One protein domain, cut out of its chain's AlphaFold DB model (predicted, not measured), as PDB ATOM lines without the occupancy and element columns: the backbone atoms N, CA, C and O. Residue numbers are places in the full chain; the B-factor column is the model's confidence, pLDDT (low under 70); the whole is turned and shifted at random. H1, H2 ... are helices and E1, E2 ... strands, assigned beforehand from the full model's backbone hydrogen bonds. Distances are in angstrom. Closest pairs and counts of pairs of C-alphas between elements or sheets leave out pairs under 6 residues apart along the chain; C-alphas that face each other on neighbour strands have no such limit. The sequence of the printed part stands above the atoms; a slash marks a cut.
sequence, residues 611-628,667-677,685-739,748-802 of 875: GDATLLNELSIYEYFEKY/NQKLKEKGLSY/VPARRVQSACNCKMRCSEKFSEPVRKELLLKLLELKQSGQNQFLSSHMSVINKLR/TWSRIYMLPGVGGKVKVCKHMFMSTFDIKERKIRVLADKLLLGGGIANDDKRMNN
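Overview. This is residues 611 to 628, 667 to 677, 685 to 739 and 748 to 802 of the 875 residues of an uncharacterized protein of Aedes aegypti (UniProt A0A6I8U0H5). Look for a slim sheet of three strands with two helices, H6 and H7, over one face; H4 packs on H6, H1 packs on H4, and H5 packs on H7. The far end of the E1 and E2 pair points away from H1 and H4, and residues 788 to 802 form a tail without a named element, their C-alphas 13 to 27 A from the mean of all C-alphas. The printed part has 139 residues, with seven helices and three strands in the order H1 H2 H3 H4 H5 E1 E2 E3 H6 H7; the sheet's order is E1 E2 E3, all antiparallel. The class is mostly helix, and the whole is compact, with a radius of gyration of the C-alphas of 15.1 A and spans of 45 by 41 by 28 A.

Along the chain. Find C-alpha 618 at (201.155, 283.212, 163.748), where H1 begins; it runs through residues 618 to 626 over 12.4 A. Past the first cut come H2, residues 667 to 672, and, past the second, H3, residues 700 to 703. H4, residues 706 to 718, covers 18.7 A, and H5, residues 721 to 730, 14.4 A. Then read E1, residues 732 to 736, and E2, residues 749 to 755, which starts at C-alpha 749 (173.456, 262.867, 161.488) and covers 20.2 A. E3, residues 762 to 764, and H6, residues 766 to 773, lead to H7, residues 777 to 787, 15.2 A long and ending at C-alpha 787 (177.864, 267.341, 171.221).

Arrangement. Start at the sheet, where E2 pairs in a staggered way: with E1 over residues 749 to 753, N 750 and O 735 being 2.8 A apart, and with E3, its hairpin partner, over 753 to 755, N 755 and O 762 being 2.9 A apart. H6 and H7 lie on the same face, making two layers, helices on one face of a sheet. H6 is over E2 at a height over the sheet of 9.3 A; H7 is over E1 at 9.7 A, and runs across the strands at 71 degrees to E1 on the local plane. H3 and H5 only graze the sheet. H5 touches H7, about perpendicular at 74 degrees, closest at the C-alphas of Ser 729 and Leu 783, 6.2 A. H4 touches H6 at a steep tilt of 66 degrees, closest at the C-alphas of Leu 713 and Phe 773, 5.4 A. H1 touches H4 at a shallow tilt of 31 degrees, the same way, closest at the C-alphas of Phe 625 and Lys 715, 6.6 A. Helix packing is only just mostly crossed, with 1 of these 3 pairs at a shallow tilt. H2 touches no helix; it is close to but not clearly touching H5, the C-alphas of Glu 672 and Gln 721 being 6.2 A apart. Each O i to N i+4 pair is within hydrogen-bond range in H1, H2, H4, H5 and H7, and 3 of 4 in H6; H3 is too short for such a pair, and its 1 pair of O i and N i+3 is not within range.

Size, cuts and confidence. The C-alphas of Glu 702 and Asn 802 are the two farthest apart, at 45.5 A. Three cuts leave C-alpha gaps of 22.9 A from 628 to 667, 5.3 A from 677 to 685 and 9.9 A from 739 to 748. Of the links printed whole, none is long. The model's pLDDT is under 70 at residues 738 to 739 and 790 to 802.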
ATOM      1  N   GLY A 611     185.539 282.420 156.398       80.19
ATOM      2  CA  GLY A 611     186.786 283.069 156.809       80.19
ATOM      3  C   GLY A 611     187.937 282.840 155.830       80.19
ATOM      4  O   GLY A 611     187.991 281.819 155.133       80.19
ATOM      5  N   ASP A 612     188.899 283.758 155.811       83.69
ATOM      6  CA  ASP A 612     190.083 283.595 154.974       83.69
ATOM      7  C   ASP A 612     191.170 282.806 155.715       83.69
ATOM      8  O   ASP A 612     191.684 283.217 156.756       83.69
ATOM      9  N   ALA A 613     191.522 281.640 155.175       84.69
ATOM     10  CA  ALA A 613     192.605 280.806 155.690       84.69
ATOM     11  C   ALA A 613     193.997 281.257 155.211       84.69
ATOM     12  O   ALA A 613     194.996 280.857 155.803       84.69
ATOM     13  N   THR A 614     194.074 282.073 154.154       84.12
ATOM     14  CA  THR A 614     195.334 282.579 153.588       84.12
ATOM     15  C   THR A 614     195.908 283.743 154.392       84.12
ATOM     16  O   THR A 614     197.124 283.899 154.450       84.12
ATOM     17  N   LEU A 615     195.047 284.499 155.083       84.50
ATOM     18  CA  LEU A 615     195.424 285.593 155.983       84.50
ATOM     19  C   LEU A 615     195.845 285.118 157.390       84.50
ATOM     20  O   LEU A 615     196.181 285.944 158.236       84.50
ATOM     21  N   LEU A 616     195.830 283.806 157.661       88.06
ATOM     22  CA  LEU A 616     196.275 283.249 158.939       88.06
ATOM     23  C   LEU A 616     197.795 283.385 159.105       88.06
ATOM     24  O   LEU A 616     198.567 282.615 158.532       88.06
ATOM     25  N   ASN A 617     198.202 284.334 159.945       88.25
ATOM     26  CA  ASN A 617     199.561 284.465 160.467       88.25
ATOM     27  C   ASN A 617     199.656 283.951 161.918       88.25
ATOM     28  O   ASN A 617     198.634 283.752 162.583       88.25
ATOM     29  N   GLU A 618     200.880 283.785 162.421       87.19
ATOM     30  CA  GLU A 618     201.155 283.212 163.748       87.19
ATOM     31  C   GLU A 618     200.492 283.988 164.902       87.19
ATOM     32  O   GLU A 618     199.978 283.391 165.847       87.19
ATOM     33  N   LEU A 619     200.397 285.318 164.793       86.50
ATOM     34  CA  LEU A 619     199.707 286.158 165.780       86.50
ATOM     35  C   LEU A 619     198.193 285.889 165.802       86.50
ATOM     36  O   LEU A 619     197.622 285.677 166.869       86.50
ATOM     37  N   SER A 620     197.549 285.824 164.632       89.00
ATOM     38  CA  SER A 620     196.112 285.533 164.516       89.00
ATOM     39  C   SER A 620     195.763 284.113 164.975       89.00
ATOM     40  O   SER A 620     194.706 283.887 165.565       89.00
ATOM     41  N   ILE A 621     196.657 283.145 164.746       90.00
ATOM     42  CA  ILE A 621     196.496 281.772 165.226       90.00
ATOM     43  C   ILE A 621     196.700 281.722 166.746       90.00
ATOM     44  O   ILE A 621     195.908 281.078 167.435       90.00
ATOM     45  N   TYR A 622     197.695 282.426 167.288       88.88
ATOM     46  CA  TYR A 622     197.908 282.550 168.729       88.88
ATOM     47  C   TYR A 622     196.671 283.129 169.441       88.88
ATOM     48  O   TYR A 622     196.111 282.455 170.311       88.88
ATOM     49  N   GLU A 623     196.192 284.305 169.016       88.50
ATOM     50  CA  GLU A 623     194.997 284.981 169.550       88.50
ATOM     51  C   GLU A 623     193.773 284.048 169.526       88.50
ATOM     52  O   GLU A 623     193.084 283.839 170.529       88.50
ATOM     53  N   TYR A 624     193.547 283.387 168.387       89.31
ATOM     54  CA  TYR A 624     192.430 282.466 168.203       89.31
ATOM     55  C   TYR A 624     192.473 281.258 169.162       89.31
ATOM     56  O   TYR A 624     191.424 280.711 169.528       89.31
ATOM     57  N   PHE A 625     193.664 280.827 169.591       91.56
ATOM     58  CA  PHE A 625     193.838 279.738 170.555       91.56
ATOM     59  C   PHE A 625     193.785 280.191 172.022       91.56
ATOM     60  O   PHE A 625     193.465 279.359 172.877       91.56
ATOM     61  N   GLU A 626     193.999 281.475 172.337       89.12
ATOM     62  CA  GLU A 626     193.929 281.989 173.718       89.12
ATOM     63  C   GLU A 626     192.572 281.725 174.371       89.12
ATOM     64  O   GLU A 626     192.512 281.248 175.501       89.12
ATOM     65  N   LYS A 627     191.483 281.862 173.606       88.12
ATOM     66  CA  LYS A 627     190.102 281.541 174.019       88.12
ATOM     67  C   LYS A 627     189.882 280.093 174.502       88.12
ATOM     68  O   LYS A 627     188.815 279.769 175.028       88.12
ATOM     69  N   TYR A 628     190.853 279.202 174.298       86.88
ATOM     70  CA  TYR A 628     190.822 277.801 174.725       86.88
ATOM     71  C   TYR A 628     191.883 277.466 175.790       86.88
ATOM     72  O   TYR A 628     191.968 276.308 176.216       86.88
ATOM     73  N   ASN A 667     202.792 258.798 180.776       90.06
ATOM     74  CA  ASN A 667     202.250 258.547 179.434       90.06
ATOM     75  C   ASN A 667     201.026 259.415 179.094       90.06
ATOM     76  O   ASN A 667     200.791 259.684 177.918       90.06
ATOM     77  N   GLN A 668     200.249 259.861 180.088       88.19
ATOM     78  CA  GLN A 668     199.186 260.842 179.885       88.19
ATOM     79  C   GLN A 668     199.770 262.217 179.528       88.19
ATOM     80  O   GLN A 668     199.484 262.688 178.429       88.19
ATOM     81  N   LYS A 669     200.654 262.792 180.366       89.62
ATOM     82  CA  LYS A 669     201.308 264.090 180.083       89.62
ATOM     83  C   LYS A 669     202.000 264.099 178.705       89.62
ATOM     84  O   LYS A 669     201.807 265.033 177.930       89.62
ATOM     85  N   LEU A 670     202.739 263.035 178.355       92.81
ATOM     86  CA  LEU A 670     203.390 262.892 177.039       92.81
ATOM     87  C   LEU A 670     202.381 262.927 175.880       92.81
ATOM     88  O   LEU A 670     202.578 263.638 174.901       92.81
ATOM     89  N   LYS A 671     201.283 262.177 175.997       90.12
ATOM     90  CA  LYS A 671     200.241 262.070 174.968       90.12
ATOM     91  C   LYS A 671     199.416 263.353 174.816       90.12
ATOM     92  O   LYS A 671     198.915 263.612 173.722       90.12
ATOM     93  N   GLU A 672     199.268 264.131 175.886       89.88
ATOM     94  CA  GLU A 672     198.603 265.439 175.884       89.88
ATOM     95  C   GLU A 672     199.463 266.483 175.162       89.88
ATOM     96  O   GLU A 672     198.977 267.051 174.182       89.88
ATOM     97  N   LYS A 673     200.760 266.590 175.510       91.56
ATOM     98  CA  LYS A 673     201.782 267.354 174.757       91.56
ATOM     99  C   LYS A 673     202.078 266.789 173.351       91.56
ATOM    100  O   LYS A 673     202.886 267.340 172.615       91.56
ATOM    101  N   GLY A 674     201.464 265.668 172.961       92.69
ATOM    102  CA  GLY A 674     201.640 265.042 171.644       92.69
ATOM    103  C   GLY A 674     203.006 264.398 171.392       92.69
ATOM    104  O   GLY A 674     203.281 264.019 170.258       92.69
ATOM    105  N   LEU A 675     203.836 264.238 172.421       93.50
ATOM    106  CA  LEU A 675     205.160 263.620 172.348       93.50
ATOM    107  C   LEU A 675     205.072 262.100 172.137       93.50
ATOM    108  O   LEU A 675     204.014 261.480 172.289       93.50
ATOM    109  N   SER A 676     206.202 261.479 171.788       95.19
ATOM    110  CA  SER A 676     206.290 260.022 171.671       95.19
ATOM    111  C   SER A 676     206.161 259.342 173.041       95.19
ATOM    112  O   SER A 676     206.578 259.875 174.069       95.19
ATOM    113  N   TYR A 677     205.555 258.151 173.081       94.69
ATOM    114  CA  TYR A 677     205.363 257.407 174.332       94.69
ATOM    115  C   TYR A 677     205.339 255.890 174.130       94.69
ATOM    116  O   TYR A 677     204.887 255.385 173.101       94.69
ATOM    117  N   VAL A 685     204.589 254.777 170.341       93.00
ATOM    118  CA  VAL A 685     203.779 255.711 169.557       93.00
ATOM    119  C   VAL A 685     204.679 256.900 169.205       93.00
ATOM    120  O   VAL A 685     205.279 257.458 170.125       93.00
ATOM    121  N   PRO A 686     204.817 257.280 167.920       94.50
ATOM    122  CA  PRO A 686     205.586 258.462 167.537       94.50
ATOM    123  C   PRO A 686     204.909 259.743 168.040       94.50
ATOM    124  O   PRO A 686     203.723 259.735 168.375       94.50
ATOM    125  N   ALA A 687     205.661 260.844 168.060       95.31
ATOM    126  CA  ALA A 687     205.087 262.163 168.299       95.31
ATOM    127  C   ALA A 687     204.068 262.524 167.199       95.31
ATOM    128  O   ALA A 687     204.212 262.108 166.043       95.31
ATOM    129  N   ARG A 688     203.040 263.291 167.571       94.88
ATOM    130  CA  ARG A 688     202.027 263.822 166.651       94.88
ATOM    131  C   ARG A 688     202.693 264.788 165.681       94.88
ATOM    132  O   ARG A 688     203.467 265.650 166.085       94.88
ATOM    133  N   ARG A 689     202.357 264.656 164.403       94.81
ATOM    134  CA  ARG A 689     202.801 265.552 163.332       94.81
ATOM    135  C   ARG A 689     201.699 265.707 162.301       94.81
ATOM    136  O   ARG A 689     200.888 264.798 162.128       94.81
ATOM    137  N   VAL A 690     201.719 266.821 161.583       96.25
ATOM    138  CA  VAL A 690     200.851 267.033 160.425       96.25
ATOM    139  C   VAL A 690     201.061 265.891 159.429       96.25
ATOM    140  O   VAL A 690     202.184 265.612 159.013       96.25
ATOM    141  N   GLN A 691     199.977 265.207 159.080       95.44
ATOM    142  CA  GLN A 691     199.959 264.198 158.022       95.44
ATOM    143  C   GLN A 691     199.677 264.883 156.671       95.44
ATOM    144  O   GLN A 691     199.326 266.068 156.621       95.44
ATOM    145  N   SER A 692     199.794 264.151 155.563       93.75
ATOM    146  CA  SER A 692     199.624 264.700 154.211       93.75
ATOM    147  C   SER A 692     198.331 265.514 154.021       93.75
ATOM    148  O   SER A 692     197.279 265.255 154.622       93.75
ATOM    149  N   ALA A 693     198.420 266.554 153.190       93.81
ATOM    150  CA  ALA A 693     197.260 267.335 152.779       93.81
ATOM    151  C   ALA A 693     196.298 266.470 151.945       93.81
ATOM    152  O   ALA A 693     196.717 265.548 151.243       93.81
ATOM    153  N   CYS A 694     194.996 266.759 152.000       94.12
ATOM    154  CA  CYS A 694     194.036 266.062 151.148       94.12
ATOM    155  C   CYS A 694     193.981 266.680 149.743       94.12
ATOM    156  O   CYS A 694     193.741 267.879 149.604       94.12
ATOM    157  N   ASN A 695     194.053 265.851 148.703       94.06
ATOM    158  CA  ASN A 695     193.604 266.241 147.369       94.06
ATOM    159  C   ASN A 695     192.085 265.988 147.280       94.06
ATOM    160  O   ASN A 695     191.645 264.849 147.117       94.06
ATOM    161  N   CYS A 696     191.265 267.017 147.520       92.25
ATOM    162  CA  CYS A 696     189.804 266.889 147.549       92.25
ATOM    163  C   CYS A 696     189.100 268.072 146.872       92.25
ATOM    164  O   CYS A 696     189.651 269.164 146.792       92.25
ATOM    165  N   LYS A 697     187.838 267.878 146.461       91.94
ATOM    166  CA  LYS A 697     187.052 268.869 145.695       91.94
ATOM    167  C   LYS A 697     186.893 270.249 146.357       91.94
ATOM    168  O   LYS A 697     186.615 271.206 145.654       91.94
ATOM    169  N   MET A 698     187.068 270.356 147.677       88.19
ATOM    170  CA  MET A 698     187.020 271.633 148.416       88.19
ATOM    171  C   MET A 698     188.398 272.310 148.541       88.19
ATOM    172  O   MET A 698     188.558 273.219 149.349       88.19
ATOM    173  N   ARG A 699     189.402 271.822 147.795       92.44
ATOM    174  CA  ARG A 699     190.748 272.399 147.645       92.44
ATOM    175  C   ARG A 699     191.438 272.791 148.958       92.44
ATOM    176  O   ARG A 699     192.161 273.778 149.041       92.44
ATOM    177  N   CYS A 700     191.223 272.012 150.021       94.38
ATOM    178  CA  CYS A 700     191.690 272.391 151.359       94.38
ATOM    179  C   CYS A 700     193.224 272.506 151.468       94.38
ATOM    180  O   CYS A 700     193.699 273.115 152.415       94.38
ATOM    181  N   SER A 701     193.982 271.915 150.536       93.31
ATOM    182  CA  SER A 701     195.437 272.062 150.392       93.31
ATOM    183  C   SER A 701     195.875 273.444 149.904       93.31
ATOM    184  O   SER A 701     196.937 273.900 150.300       93.31
ATOM    185  N   GLU A 702     195.065 274.103 149.068       92.00
ATOM    186  CA  GLU A 702     195.279 275.494 148.643       92.00
ATOM    187  C   GLU A 702     194.896 276.452 149.778       92.00
ATOM    188  O   GLU A 702     195.642 277.372 150.083       92.00
ATOM    189  N   LYS A 703     193.770 276.186 150.466       91.31
ATOM    190  CA  LYS A 703     193.323 277.007 151.606       91.31
ATOM    191  C   LYS A 703     194.246 276.913 152.832       91.31
ATOM    192  O   LYS A 703     194.402 277.899 153.536       91.31
ATOM    193  N   PHE A 704     194.829 275.746 153.119       93.75
ATOM    194  CA  PHE A 704     195.660 275.522 154.309       93.75
ATOM    195  C   PHE A 704     197.026 274.947 153.935       93.75
ATOM    196  O   PHE A 704     197.181 273.732 153.754       93.75
ATOM    197  N   SER A 705     198.021 275.833 153.882       93.69
ATOM    198  CA  SER A 705     199.425 275.497 153.644       93.69
ATOM    199  C   SER A 705     200.006 274.609 154.756       93.69
ATOM    200  O   SER A 705     199.489 274.532 155.874       93.69
ATOM    201  N   GLU A 706     201.098 273.895 154.468       94.62
ATOM    202  CA  GLU A 706     201.744 273.048 155.477       94.62
ATOM    203  C   GLU A 706     202.278 273.797 156.722       94.62
ATOM    204  O   GLU A 706     202.055 273.265 157.812       94.62
ATOM    205  N   PRO A 707     202.926 274.984 156.644       93.88
ATOM    206  CA  PRO A 707     203.356 275.706 157.847       93.88
ATOM    207  C   PRO A 707     202.175 276.101 158.746       93.88
ATOM    208  O   PRO A 707     202.178 275.722 159.915       93.88
ATOM    209  N   VAL A 708     201.112 276.704 158.197       94.19
ATOM    210  CA  VAL A 708     199.884 277.033 158.954       94.19
ATOM    211  C   VAL A 708     199.301 275.782 159.620       94.19
ATOM    212  O   VAL A 708     198.922 275.797 160.788       94.19
ATOM    213  N   ARG A 709     199.286 274.637 158.924       95.62
ATOM    214  CA  ARG A 709     198.819 273.362 159.502       95.62
ATOM    215  C   ARG A 709     199.721 272.835 160.624       95.62
ATOM    216  O   ARG A 709     199.199 272.181 161.527       95.62
ATOM    217  N   LYS A 710     201.037 273.083 160.578       95.56
ATOM    218  CA  LYS A 710     201.982 272.730 161.657       95.56
ATOM    219  C   LYS A 710     201.742 273.599 162.879       95.56
ATOM    220  O   LYS A 710     201.633 273.066 163.977       95.56
ATOM    221  N   GLU A 711     201.578 274.894 162.677       95.25
ATOM    222  CA  GLU A 711     201.345 275.854 163.749       95.25
ATOM    223  C   GLU A 711     200.003 275.607 164.465       95.25
ATOM    224  O   GLU A 711     199.967 275.445 165.683       95.25
ATOM    225  N   LEU A 712     198.923 275.385 163.702       96.06
ATOM    226  CA  LEU A 712     197.618 274.943 164.217       96.06
ATOM    227  C   LEU A 712     197.700 273.641 165.041       96.06
ATOM    228  O   LEU A 712     196.895 273.431 165.952       96.06
ATOM    229  N   LEU A 713     198.641 272.741 164.730       96.50
ATOM    230  CA  LEU A 713     198.904 271.557 165.547       96.50
ATOM    231  C   LEU A 713     199.700 271.910 166.813       96.50
ATOM    232  O   LEU A 713     199.344 271.410 167.874       96.50
ATOM    233  N   LEU A 714     200.728 272.760 166.727       95.12
ATOM    234  CA  LEU A 714     201.521 273.200 167.882       95.12
ATOM    235  C   LEU A 714     200.647 273.913 168.922       95.12
ATOM    236  O   LEU A 714     200.591 273.461 170.065       95.12
ATOM    237  N   LYS A 715     199.852 274.913 168.517       95.00
ATOM    238  CA  LYS A 715     198.918 275.613 169.420       95.00
ATOM    239  C   LYS A 715     197.844 274.690 170.000       95.00
ATOM    240  O   LYS A 715     197.440 274.856 171.147       95.00
ATOM    241  N   LEU A 716     197.446 273.627 169.290       95.00
ATOM    242  CA  LEU A 716     196.588 272.583 169.866       95.00
ATOM    243  C   LEU A 716     197.313 271.722 170.918       95.00
ATOM    244  O   LEU A 716     196.660 271.215 171.827       95.00
ATOM    245  N   LEU A 717     198.625 271.513 170.809       94.50
ATOM    246  CA  LEU A 717     199.414 270.726 171.769       94.50
ATOM    247  C   LEU A 717     199.803 271.512 173.029       94.50
ATOM    248  O   LEU A 717     200.007 270.888 174.070       94.50
ATOM    249  N   GLU A 718     199.837 272.845 172.962       92.75
ATOM    250  CA  GLU A 718     200.001 273.737 174.122       92.75
ATOM    251  C   GLU A 718     198.814 273.640 175.111       92.75
ATOM    252  O   GLU A 718     198.991 273.779 176.321       92.75
ATOM    253  N   LEU A 719     197.598 273.344 174.631       90.94
ATOM    254  CA  LEU A 719     196.389 273.297 175.467       90.94
ATOM    255  C   LEU A 719     196.292 272.045 176.366       90.94
ATOM    256  O   LEU A 719     196.502 270.913 175.912       90.94
ATOM    257  N   LYS A 720     195.801 272.227 177.610       90.12
ATOM    258  CA  LYS A 720     195.305 271.142 178.496       90.12
ATOM    259  C   LYS A 720     194.245 270.286 177.764       90.12
ATOM    260  O   LYS A 720     193.561 270.751 176.847       90.12
ATOM    261  N   GLN A 721     194.062 269.018 178.162       87.50
ATOM    262  CA  GLN A 721     193.235 268.069 177.393       87.50
ATOM    263  C   GLN A 721     191.759 268.500 177.235       87.50
ATOM    264  O   GLN A 721     191.163 268.158 176.209       87.50
ATOM    265  N   SER A 722     191.185 269.264 178.168       86.44
ATOM    266  CA  SER A 722     189.888 269.946 178.012       86.44
ATOM    267  C   SER A 722     189.897 270.999 176.912       86.44
ATOM    268  O   SER A 722     189.076 270.884 176.005       86.44
ATOM    269  N   GLY A 723     190.833 271.953 176.937       89.75
ATOM    270  CA  GLY A 723     190.991 272.979 175.897       89.75
ATOM    271  C   GLY A 723     191.096 272.357 174.502       89.75
ATOM    272  O   GLY A 723     190.334 272.709 173.603       89.75
ATOM    273  N   GLN A 724     191.904 271.297 174.357       92.75
ATOM    274  CA  GLN A 724     191.955 270.493 173.126       92.75
ATOM    275  C   GLN A 724     190.585 269.923 172.721       92.75
ATOM    276  O   GLN A 724     190.217 269.955 171.549       92.75
ATOM    277  N   ASN A 725     189.822 269.357 173.663       91.38
ATOM    278  CA  ASN A 725     188.495 268.810 173.367       91.38
ATOM    279  C   ASN A 725     187.499 269.910 172.981       91.38
ATOM    280  O   ASN A 725     186.670 269.684 172.101       91.38
ATOM    281  N   GLN A 726     187.558 271.066 173.644       89.94
ATOM    282  CA  GLN A 726     186.671 272.209 173.441       89.94
ATOM    283  C   GLN A 726     186.934 272.869 172.089       89.94
ATOM    284  O   GLN A 726     185.991 273.026 171.317       89.94
ATOM    285  N   PHE A 727     188.202 273.115 171.745       93.38
ATOM    286  CA  PHE A 727     188.625 273.541 170.412       93.38
ATOM    287  C   PHE A 727     188.119 272.570 169.336       93.38
ATOM    288  O   PHE A 727     187.407 272.957 168.414       93.38
ATOM    289  N   LEU A 728     188.403 271.271 169.468       93.88
ATOM    290  CA  LEU A 728     187.985 270.284 168.466       93.88
ATOM    291  C   LEU A 728     186.458 270.135 168.360       93.88
ATOM    292  O   LEU A 728     185.965 269.709 167.318       93.88
ATOM    293  N   SER A 729     185.717 270.480 169.416       90.94
ATOM    294  CA  SER A 729     184.250 270.485 169.413       90.94
ATOM    295  C   SER A 729     183.681 271.769 168.804       90.94
ATOM    296  O   SER A 729     182.716 271.690 168.058       90.94
ATOM    297  N   SER A 730     184.294 272.938 169.029       90.81
ATOM    298  CA  SER A 730     183.864 274.206 168.415       90.81
ATOM    299  C   SER A 730     184.147 274.276 166.905       90.81
ATOM    300  O   SER A 730     183.544 275.092 166.202       90.81
ATOM    301  N   HIS A 731     185.029 273.406 166.399       93.19
ATOM    302  CA  HIS A 731     185.363 273.238 164.978       93.19
ATOM    303  C   HIS A 731     184.628 272.069 164.299       93.19
ATOM    304  O   HIS A 731     184.929 271.708 163.159       93.19
ATOM    305  N   MET A 732     183.643 271.476 164.978       91.94
ATOM    306  CA  MET A 732     182.795 270.417 164.439       91.94
ATOM    307  C   MET A 732     181.321 270.722 164.711       91.94
ATOM    308  O   MET A 732     180.923 270.854 165.862       91.94
ATOM    309  N   SER A 733     180.479 270.733 163.675       89.81
ATOM    310  CA  SER A 733     179.021 270.763 163.857       89.81
ATOM    311  C   SER A 733     178.394 269.419 163.479       89.81
ATOM    312  O   SER A 733     178.878 268.701 162.596       89.81
ATOM    313  N   VAL A 734     177.325 269.046 164.185       89.31
ATOM    314  CA  VAL A 734     176.596 267.786 163.983       89.31
ATOM    315  C   VAL A 734     175.150 268.124 163.643       89.31
ATOM    316  O   VAL A 734     174.387 268.538 164.508       89.31
ATOM    317  N   ILE A 735     174.785 267.966 162.372       87.50
ATOM    318  CA  ILE A 735     173.517 268.464 161.820       87.50
ATOM    319  C   ILE A 735     172.628 267.275 161.437       87.50
ATOM    320  O   ILE A 735     173.106 266.281 160.876       87.50
ATOM    321  N   ASN A 736     171.331 267.354 161.736       81.62
ATOM    322  CA  ASN A 736     170.345 266.382 161.257       81.62
ATOM    323  C   ASN A 736     170.252 266.440 159.723       81.62
ATOM    324  O   ASN A 736     170.247 267.517 159.133       81.62
ATOM    325  N   LYS A 737     170.137 265.294 159.047       76.12
ATOM    326  CA  LYS A 737     169.830 265.298 157.610       76.12
ATOM    327  C   LYS A 737     168.372 265.688 157.375       76.12
ATOM    328  O   LYS A 737     167.495 264.851 157.558       76.12
ATOM    329  N   LEU A 738     168.147 266.904 156.881       67.38
ATOM    330  CA  LEU A 738     166.819 267.391 156.489       67.38
ATOM    331  C   LEU A 738     166.182 266.521 155.387       67.38
ATOM    332  O   LEU A 738     165.021 266.146 155.487       67.38
ATOM    333  N   ARG A 739     166.961 266.131 154.365       68.75
ATOM    334  CA  ARG A 739     166.496 265.309 153.229       68.75
ATOM    335  C   ARG A 739     167.260 263.969 153.159       68.75
ATOM    336  O   ARG A 739     168.328 263.891 152.538       68.75
ATOM    337  N   THR A 748     171.387 259.216 160.476       81.50
ATOM    338  CA  THR A 748     170.577 260.392 160.840       81.50
ATOM    339  C   THR A 748     171.387 261.691 160.792       81.50
ATOM    340  O   THR A 748     170.944 262.671 160.200       81.50
ATOM    341  N   TRP A 749     172.603 261.679 161.349       84.88
ATOM    342  CA  TRP A 749     173.456 262.867 161.488       84.88
ATOM    343  C   TRP A 749     174.547 262.977 160.420       84.88
ATOM    344  O   TRP A 749     175.268 262.018 160.129       84.88
ATOM    345  N   SER A 750     174.711 264.181 159.886       87.00
ATOM    346  CA  SER A 750     175.897 264.630 159.159       87.00
ATOM    347  C   SER A 750     176.869 265.328 160.117       87.00
ATOM    348  O   SER A 750     176.484 265.764 161.199       87.00
ATOM    349  N   ARG A 751     178.147 265.419 159.733       91.44
ATOM    350  CA  ARG A 751     179.186 266.137 160.486       91.44
ATOM    351  C   ARG A 751     179.924 267.074 159.540       91.44
ATOM    352  O   ARG A 751     180.433 266.591 158.526       91.44
ATOM    353  N   ILE A 752     179.977 268.359 159.873       92.62
ATOM    354  CA  ILE A 752     180.814 269.352 159.190       92.62
ATOM    355  C   ILE A 752     182.085 269.535 160.021       92.62
ATOM    356  O   ILE A 752     182.049 269.450 161.249       92.62
ATOM    357  N   TYR A 753     183.206 269.743 159.337       95.38
ATOM    358  CA  TYR A 753     184.511 270.000 159.934       95.38
ATOM    359  C   TYR A 753     184.989 271.359 159.448       95.38
ATOM    360  O   TYR A 753     184.810 271.694 158.276       95.38
ATOM    361  N   MET A 754     185.582 272.129 160.347       95.31
ATOM    362  CA  MET A 754     186.082 273.470 160.077       95.31
ATOM    363  C   MET A 754     187.506 273.608 160.613       95.31
ATOM    364  O   MET A 754     187.931 272.837 161.472       95.31
ATOM    365  N   LEU A 755     188.237 274.595 160.120       94.81
ATOM    366  CA  LEU A 755     189.483 275.089 160.705       94.81
ATOM    367  C   LEU A 755     189.337 276.596 160.992       94.81
ATOM    368  O   LEU A 755     188.356 277.193 160.535       94.81
ATOM    369  N   PRO A 756     190.251 277.208 161.764       93.75
ATOM    370  CA  PRO A 756     190.296 278.660 161.922       93.75
ATOM    371  C   PRO A 756     190.473 279.383 160.579       93.75
ATOM    372  O   PRO A 756     190.845 278.768 159.581       93.75
ATOM    373  N   GLY A 757     190.220 280.685 160.583       90.81
ATOM    374  CA  GLY A 757     190.406 281.619 159.478       90.81
ATOM    375  C   GLY A 757     190.252 283.044 160.012       90.81
ATOM    376  O   GLY A 757     189.663 283.250 161.076       90.81
ATOM    377  N   VAL A 758     190.775 284.032 159.296       86.81
ATOM    378  CA  VAL A 758     190.538 285.442 159.622       86.81
ATOM    379  C   VAL A 758     189.089 285.782 159.265       86.81
ATOM    380  O   VAL A 758     188.599 285.416 158.198       86.81
ATOM    381  N   GLY A 759     188.371 286.419 160.192       82.94
ATOM    382  CA  GLY A 759     186.955 286.777 160.037       82.94
ATOM    383  C   GLY A 759     185.944 285.624 160.154       82.94
ATOM    384  O   GLY A 759     184.752 285.894 160.273       82.94
ATOM    385  N   GLY A 760     186.363 284.351 160.176       86.88
ATOM    386  CA  GLY A 760     185.421 283.226 160.198       86.88
ATOM    387  C   GLY A 760     186.061 281.837 160.266       86.88
ATOM    388  O   GLY A 760     187.276 281.684 160.324       86.88
ATOM    389  N   LYS A 761     185.232 280.787 160.260       92.25
ATOM    390  CA  LYS A 761     185.687 279.383 160.290       92.25
ATOM    391  C   LYS A 761     185.575 278.747 158.915       92.25
ATOM    392  O   LYS A 761     184.485 278.660 158.364       92.25
ATOM    393  N   VAL A 762     186.673 278.200 158.406       93.06
ATOM    394  CA  VAL A 762     186.736 277.699 157.029       93.06
ATOM    395  C   VAL A 762     186.352 276.226 156.966       93.06
ATOM    396  O   VAL A 762     186.944 275.372 157.630       93.06
ATOM    397  N   LYS A 763     185.361 275.906 156.134       94.06
ATOM    398  CA  LYS A 763     184.831 274.550 155.932       94.06
ATOM    399  C   LYS A 763     185.860 273.641 155.244       94.06
ATOM    400  O   LYS A 763     186.321 273.925 154.140       94.06
ATOM    401  N   VAL A 764     186.195 272.504 155.863       95.44
ATOM    402  CA  VAL A 764     187.181 271.535 155.340       95.44
ATOM    403  C   VAL A 764     186.642 270.106 155.289       95.44
ATOM    404  O   VAL A 764     185.637 269.754 155.907       95.44
ATOM    405  N   CYS A 765     187.318 269.229 154.540       95.56
ATOM    406  CA  CYS A 765     186.944 267.818 154.521       95.56
ATOM    407  C   CYS A 765     187.413 267.090 155.797       95.56
ATOM    408  O   CYS A 765     188.436 267.436 156.395       95.56
ATOM    409  N   LYS A 766     186.710 266.010 156.169       95.19
ATOM    410  CA  LYS A 766     187.073 265.134 157.303       95.19
ATOM    411  C   LYS A 766     188.548 264.706 157.270       95.19
ATOM    412  O   LYS A 766     189.166 264.610 158.324       95.19
ATOM    413  N   HIS A 767     189.094 264.417 156.084       95.94
ATOM    414  CA  HIS A 767     190.483 263.975 155.963       95.94
ATOM    415  C   HIS A 767     191.459 265.094 156.344       95.94
ATOM    416  O   HIS A 767     192.366 264.822 157.116       95.94
ATOM    417  N   MET A 768     191.230 266.338 155.902       96.56
ATOM    418  CA  MET A 768     192.088 267.471 156.270       96.56
ATOM    419  C   MET A 768     192.049 267.750 157.770       96.56
ATOM    420  O   MET A 768     193.086 267.886 158.403       96.56
ATOM    421  N   PHE A 769     190.854 267.753 158.364       96.94
ATOM    422  CA  PHE A 769     190.699 267.929 159.809       96.94
ATOM    423  C   PHE A 769     191.423 266.829 160.609       96.94
ATOM    424  O   PHE A 769     192.040 267.094 161.638       96.94
ATOM    425  N   MET A 770     191.397 265.585 160.117       96.62
ATOM    426  CA  MET A 770     192.155 264.478 160.706       96.62
ATOM    427  C   MET A 770     193.668 264.585 160.471       96.62
ATOM    428  O   MET A 770     194.420 264.202 161.365       96.62
ATOM    429  N   SER A 771     194.120 265.071 159.308       96.69
ATOM    430  CA  SER A 771     195.540 265.108 158.937       96.69
ATOM    431  C   SER A 771     196.281 266.327 159.483       96.69
ATOM    432  O   SER A 771     197.426 266.177 159.893       96.69
ATOM    433  N   THR A 772     195.642 267.499 159.573       96.88
ATOM    434  CA  THR A 772     196.195 268.684 160.256       96.88
ATOM    435  C   THR A 772     196.486 268.374 161.725       96.88
ATOM    436  O   THR A 772     197.605 268.568 162.182       96.88
ATOM    437  N   PHE A 773     195.522 267.812 162.461       96.31
ATOM    438  CA  PHE A 773     195.671 267.605 163.907       96.31
ATOM    439  C   PHE A 773     196.220 266.224 164.329       96.31
ATOM    440  O   PHE A 773     196.366 265.972 165.527       96.31
ATOM    441  N   ASP A 774     196.492 265.311 163.390       95.94
ATOM    442  CA  ASP A 774     196.841 263.898 163.641       95.94
ATOM    443  C   ASP A 774     195.811 263.145 164.517       95.94
ATOM    444  O   ASP A 774     196.124 262.500 165.524       95.94
ATOM    445  N   ILE A 775     194.525 263.267 164.169       94.38
ATOM    446  CA  ILE A 775     193.414 262.770 164.996       94.38
ATOM    447  C   ILE A 775     192.730 261.556 164.375       94.38
ATOM    448  O   ILE A 775     192.127 261.604 163.306       94.38
ATOM    449  N   LYS A 776     192.714 260.451 165.127       93.62
ATOM    450  CA  LYS A 776     192.003 259.219 164.750       93.62
ATOM    451  C   LYS A 776     190.492 259.370 164.945       93.62
ATOM    452  O   LYS A 776     190.034 259.846 165.982       93.62
ATOM    453  N   GLU A 777     189.703 258.828 164.012       92.94
ATOM    454  CA  GLU A 777     188.228 258.929 163.981       92.94
ATOM    455  C   GLU A 777     187.507 258.495 165.277       92.94
ATOM    456  O   GLU A 777     186.376 258.907 165.527       92.94
ATOM    457  N   ARG A 778     188.136 257.694 166.148       92.38
ATOM    458  CA  ARG A 778     187.583 257.398 167.482       92.38
ATOM    459  C   ARG A 778     187.403 258.666 168.338       92.38
ATOM    460  O   ARG A 778     186.379 258.759 169.004       92.38
ATOM    461  N   LYS A 779     188.332 259.634 168.306       92.06
ATOM    462  CA  LYS A 779     188.209 260.914 169.040       92.06
ATOM    463  C   LYS A 779     187.069 261.752 168.449       92.06
ATOM    464  O   LYS A 779     186.172 262.137 169.185       92.06
ATOM    465  N   ILE A 780     187.048 261.921 167.123       92.88
ATOM    466  CA  ILE A 780     185.987 262.630 166.380       92.88
ATOM    467  C   ILE A 780     184.593 262.060 166.675       92.88
ATOM    468  O   ILE A 780     183.656 262.824 166.885       92.88
ATOM    469  N   ARG A 781     184.441 260.728 166.732       91.00
ATOM    470  CA  ARG A 781     183.176 260.108 167.157       91.00
ATOM    471  C   ARG A 781     182.803 260.531 168.575       91.00
ATOM    472  O   ARG A 781     181.774 261.164 168.734       91.00
ATOM    473  N   VAL A 782     183.676 260.302 169.557       90.00
ATOM    474  CA  VAL A 782     183.409 260.644 170.967       90.00
ATOM    475  C   VAL A 782     183.071 262.131 171.171       90.00
ATOM    476  O   VAL A 782     182.215 262.434 171.994       90.00
ATOM    477  N   LEU A 783     183.691 263.055 170.427       90.62
ATOM    478  CA  LEU A 783     183.349 264.483 170.495       90.62
ATOM    479  C   LEU A 783     181.975 264.783 169.876       90.62
ATOM    480  O   LEU A 783     181.160 265.448 170.506       90.62
ATOM    481  N   ALA A 784     181.669 264.238 168.697       89.62
ATOM    482  CA  ALA A 784     180.345 264.391 168.091       89.62
ATOM    483  C   ALA A 784     179.225 263.745 168.927       89.62
ATOM    484  O   ALA A 784     178.116 264.271 168.988       89.62
ATOM    485  N   ASP A 785     179.518 262.626 169.588       87.06
ATOM    486  CA  ASP A 785     178.580 261.931 170.465       87.06
ATOM    487  C   ASP A 785     178.374 262.729 171.782       87.06
ATOM    488  O   ASP A 785     177.258 262.768 172.292       87.06
ATOM    489  N   LYS A 786     179.400 263.446 172.288       84.81
ATOM    490  CA  LYS A 786     179.264 264.444 173.378       84.81
ATOM    491  C   LYS A 786     178.407 265.652 172.957       84.81
ATOM    492  O   LYS A 786     177.526 266.048 173.716       84.81
ATOM    493  N   LEU A 787     178.633 266.207 171.760       85.75
ATOM    494  CA  LEU A 787     177.864 267.341 171.221       85.75
ATOM    495  C   LEU A 787     176.366 267.010 171.103       85.75
ATOM    496  O   LEU A 787     175.525 267.797 171.530       85.75
ATOM    497  N   LEU A 788     176.024 265.814 170.609       85.06
ATOM    498  CA  LEU A 788     174.634 265.339 170.509       85.06
ATOM    499  C   LEU A 788     173.924 265.153 171.863       85.06
ATOM    500  O   LEU A 788     172.698 265.078 171.895       85.06
ATOM    501  N   LEU A 789     174.667 265.076 172.972       82.75
ATOM    502  CA  LEU A 789     174.121 264.984 174.331       82.75
ATOM    503  C   LEU A 789     173.890 266.361 174.983       82.75
ATOM    504  O   LEU A 789     173.597 266.421 176.174       82.75
ATOM    505  N   GLY A 790     174.052 267.467 174.245       69.75
ATOM    506  CA  GLY A 790     173.881 268.830 174.767       69.75
ATOM    507  C   GLY A 790     175.012 269.301 175.692       69.75
ATOM    508  O   GLY A 790     174.962 270.410 176.218       69.75
ATOM    509  N   GLY A 791     176.059 268.490 175.878       59.41
ATOM    510  CA  GLY A 791     177.257 268.851 176.634       59.41
ATOM    511  C   GLY A 791     178.149 269.806 175.843       59.41
ATOM    512  O   GLY A 791     179.199 269.389 175.357       59.41
ATOM    513  N   GLY A 792     177.723 271.068 175.708       56.31
ATOM    514  CA  GLY A 792     178.376 272.098 174.883       56.31
ATOM    515  C   GLY A 792     179.828 272.415 175.259       56.31
ATOM    516  O   GLY A 792     180.586 272.902 174.425       56.31
ATOM    517  N   ILE A 793     180.248 272.061 176.477       54.97
ATOM    518  CA  ILE A 793     181.657 271.985 176.866       54.97
ATOM    519  C   ILE A 793     182.023 270.510 176.996       54.97
ATOM    520  O   ILE A 793     181.384 269.745 177.726       54.97
ATOM    521  N   ALA A 794     183.094 270.104 176.316       55.19
ATOM    522  CA  ALA A 794     183.582 268.734 176.316       55.19
ATOM    523  C   ALA A 794     184.356 268.397 177.607       55.19
ATOM    524  O   ALA A 794     185.509 267.971 177.526       55.19
ATOM    525  N   ASN A 795     183.668 268.534 178.752       53.50
ATOM    526  CA  ASN A 795     184.103 268.345 180.141       53.50
ATOM    527  C   ASN A 795     185.308 267.415 180.299       53.50
ATOM    528  O   ASN A 795     185.316 266.310 179.729       53.50
ATOM    529  N   ASP A 796     186.263 267.863 181.121       53.50
ATOM    530  CA  ASP A 796     187.474 267.118 181.456       53.50
ATOM    531  C   ASP A 796     187.173 265.696 181.920       53.50
ATOM    532  O   ASP A 796     186.093 265.390 182.440       53.50
ATOM    533  N   ASP A 797     188.133 264.802 181.703       51.62
ATOM    534  CA  ASP A 797     187.955 263.383 181.990       51.62
ATOM    535  C   ASP A 797     188.070 263.152 183.504       51.62
ATOM    536  O   ASP A 797     189.099 262.699 184.003       51.62
ATOM    537  N   LYS A 798     186.986 263.458 184.239       51.88
ATOM    538  CA  LYS A 798     186.840 263.388 185.712       51.88
ATOM    539  C   LYS A 798     187.113 262.000 186.326       51.88
ATOM    540  O   LYS A 798     186.868 261.802 187.505       51.88
ATOM    541  N   ARG A 799     187.682 261.053 185.571       56.59
ATOM    542  CA  ARG A 799     188.133 259.723 186.010       56.59
ATOM    543  C   ARG A 799     189.185 259.745 187.108       56.59
ATOM    544  O   ARG A 799     189.248 258.771 187.847       56.59
ATOM    545  N   MET A 800     189.980 260.809 187.232       49.34
ATOM    546  CA  MET A 800     190.831 260.999 188.415       49.34
ATOM    547  C   MET A 800     189.979 261.207 189.672       49.34
ATOM    548  O   MET A 800     190.200 260.537 190.674       49.34
ATOM    549  N   ASN A 801     188.927 262.021 189.571       47.06
ATOM    550  CA  ASN A 801     187.981 262.286 190.655       47.06
ATOM    551  C   ASN A 801     186.750 261.364 190.573       47.06
ATOM    552  O   ASN A 801     185.683 261.702 191.086       47.06
ATOM    553  N   ASN A 802     186.893 260.171 189.970       47.69
ATOM    554  CA  ASN A 802     185.909 259.096 190.082       47.69
ATOM    555  C   ASN A 802     186.021 258.452 191.475       47.69
ATOM    556  O   ASN A 802     186.290 257.256 191.617       47.69
TER     557      ASN A 802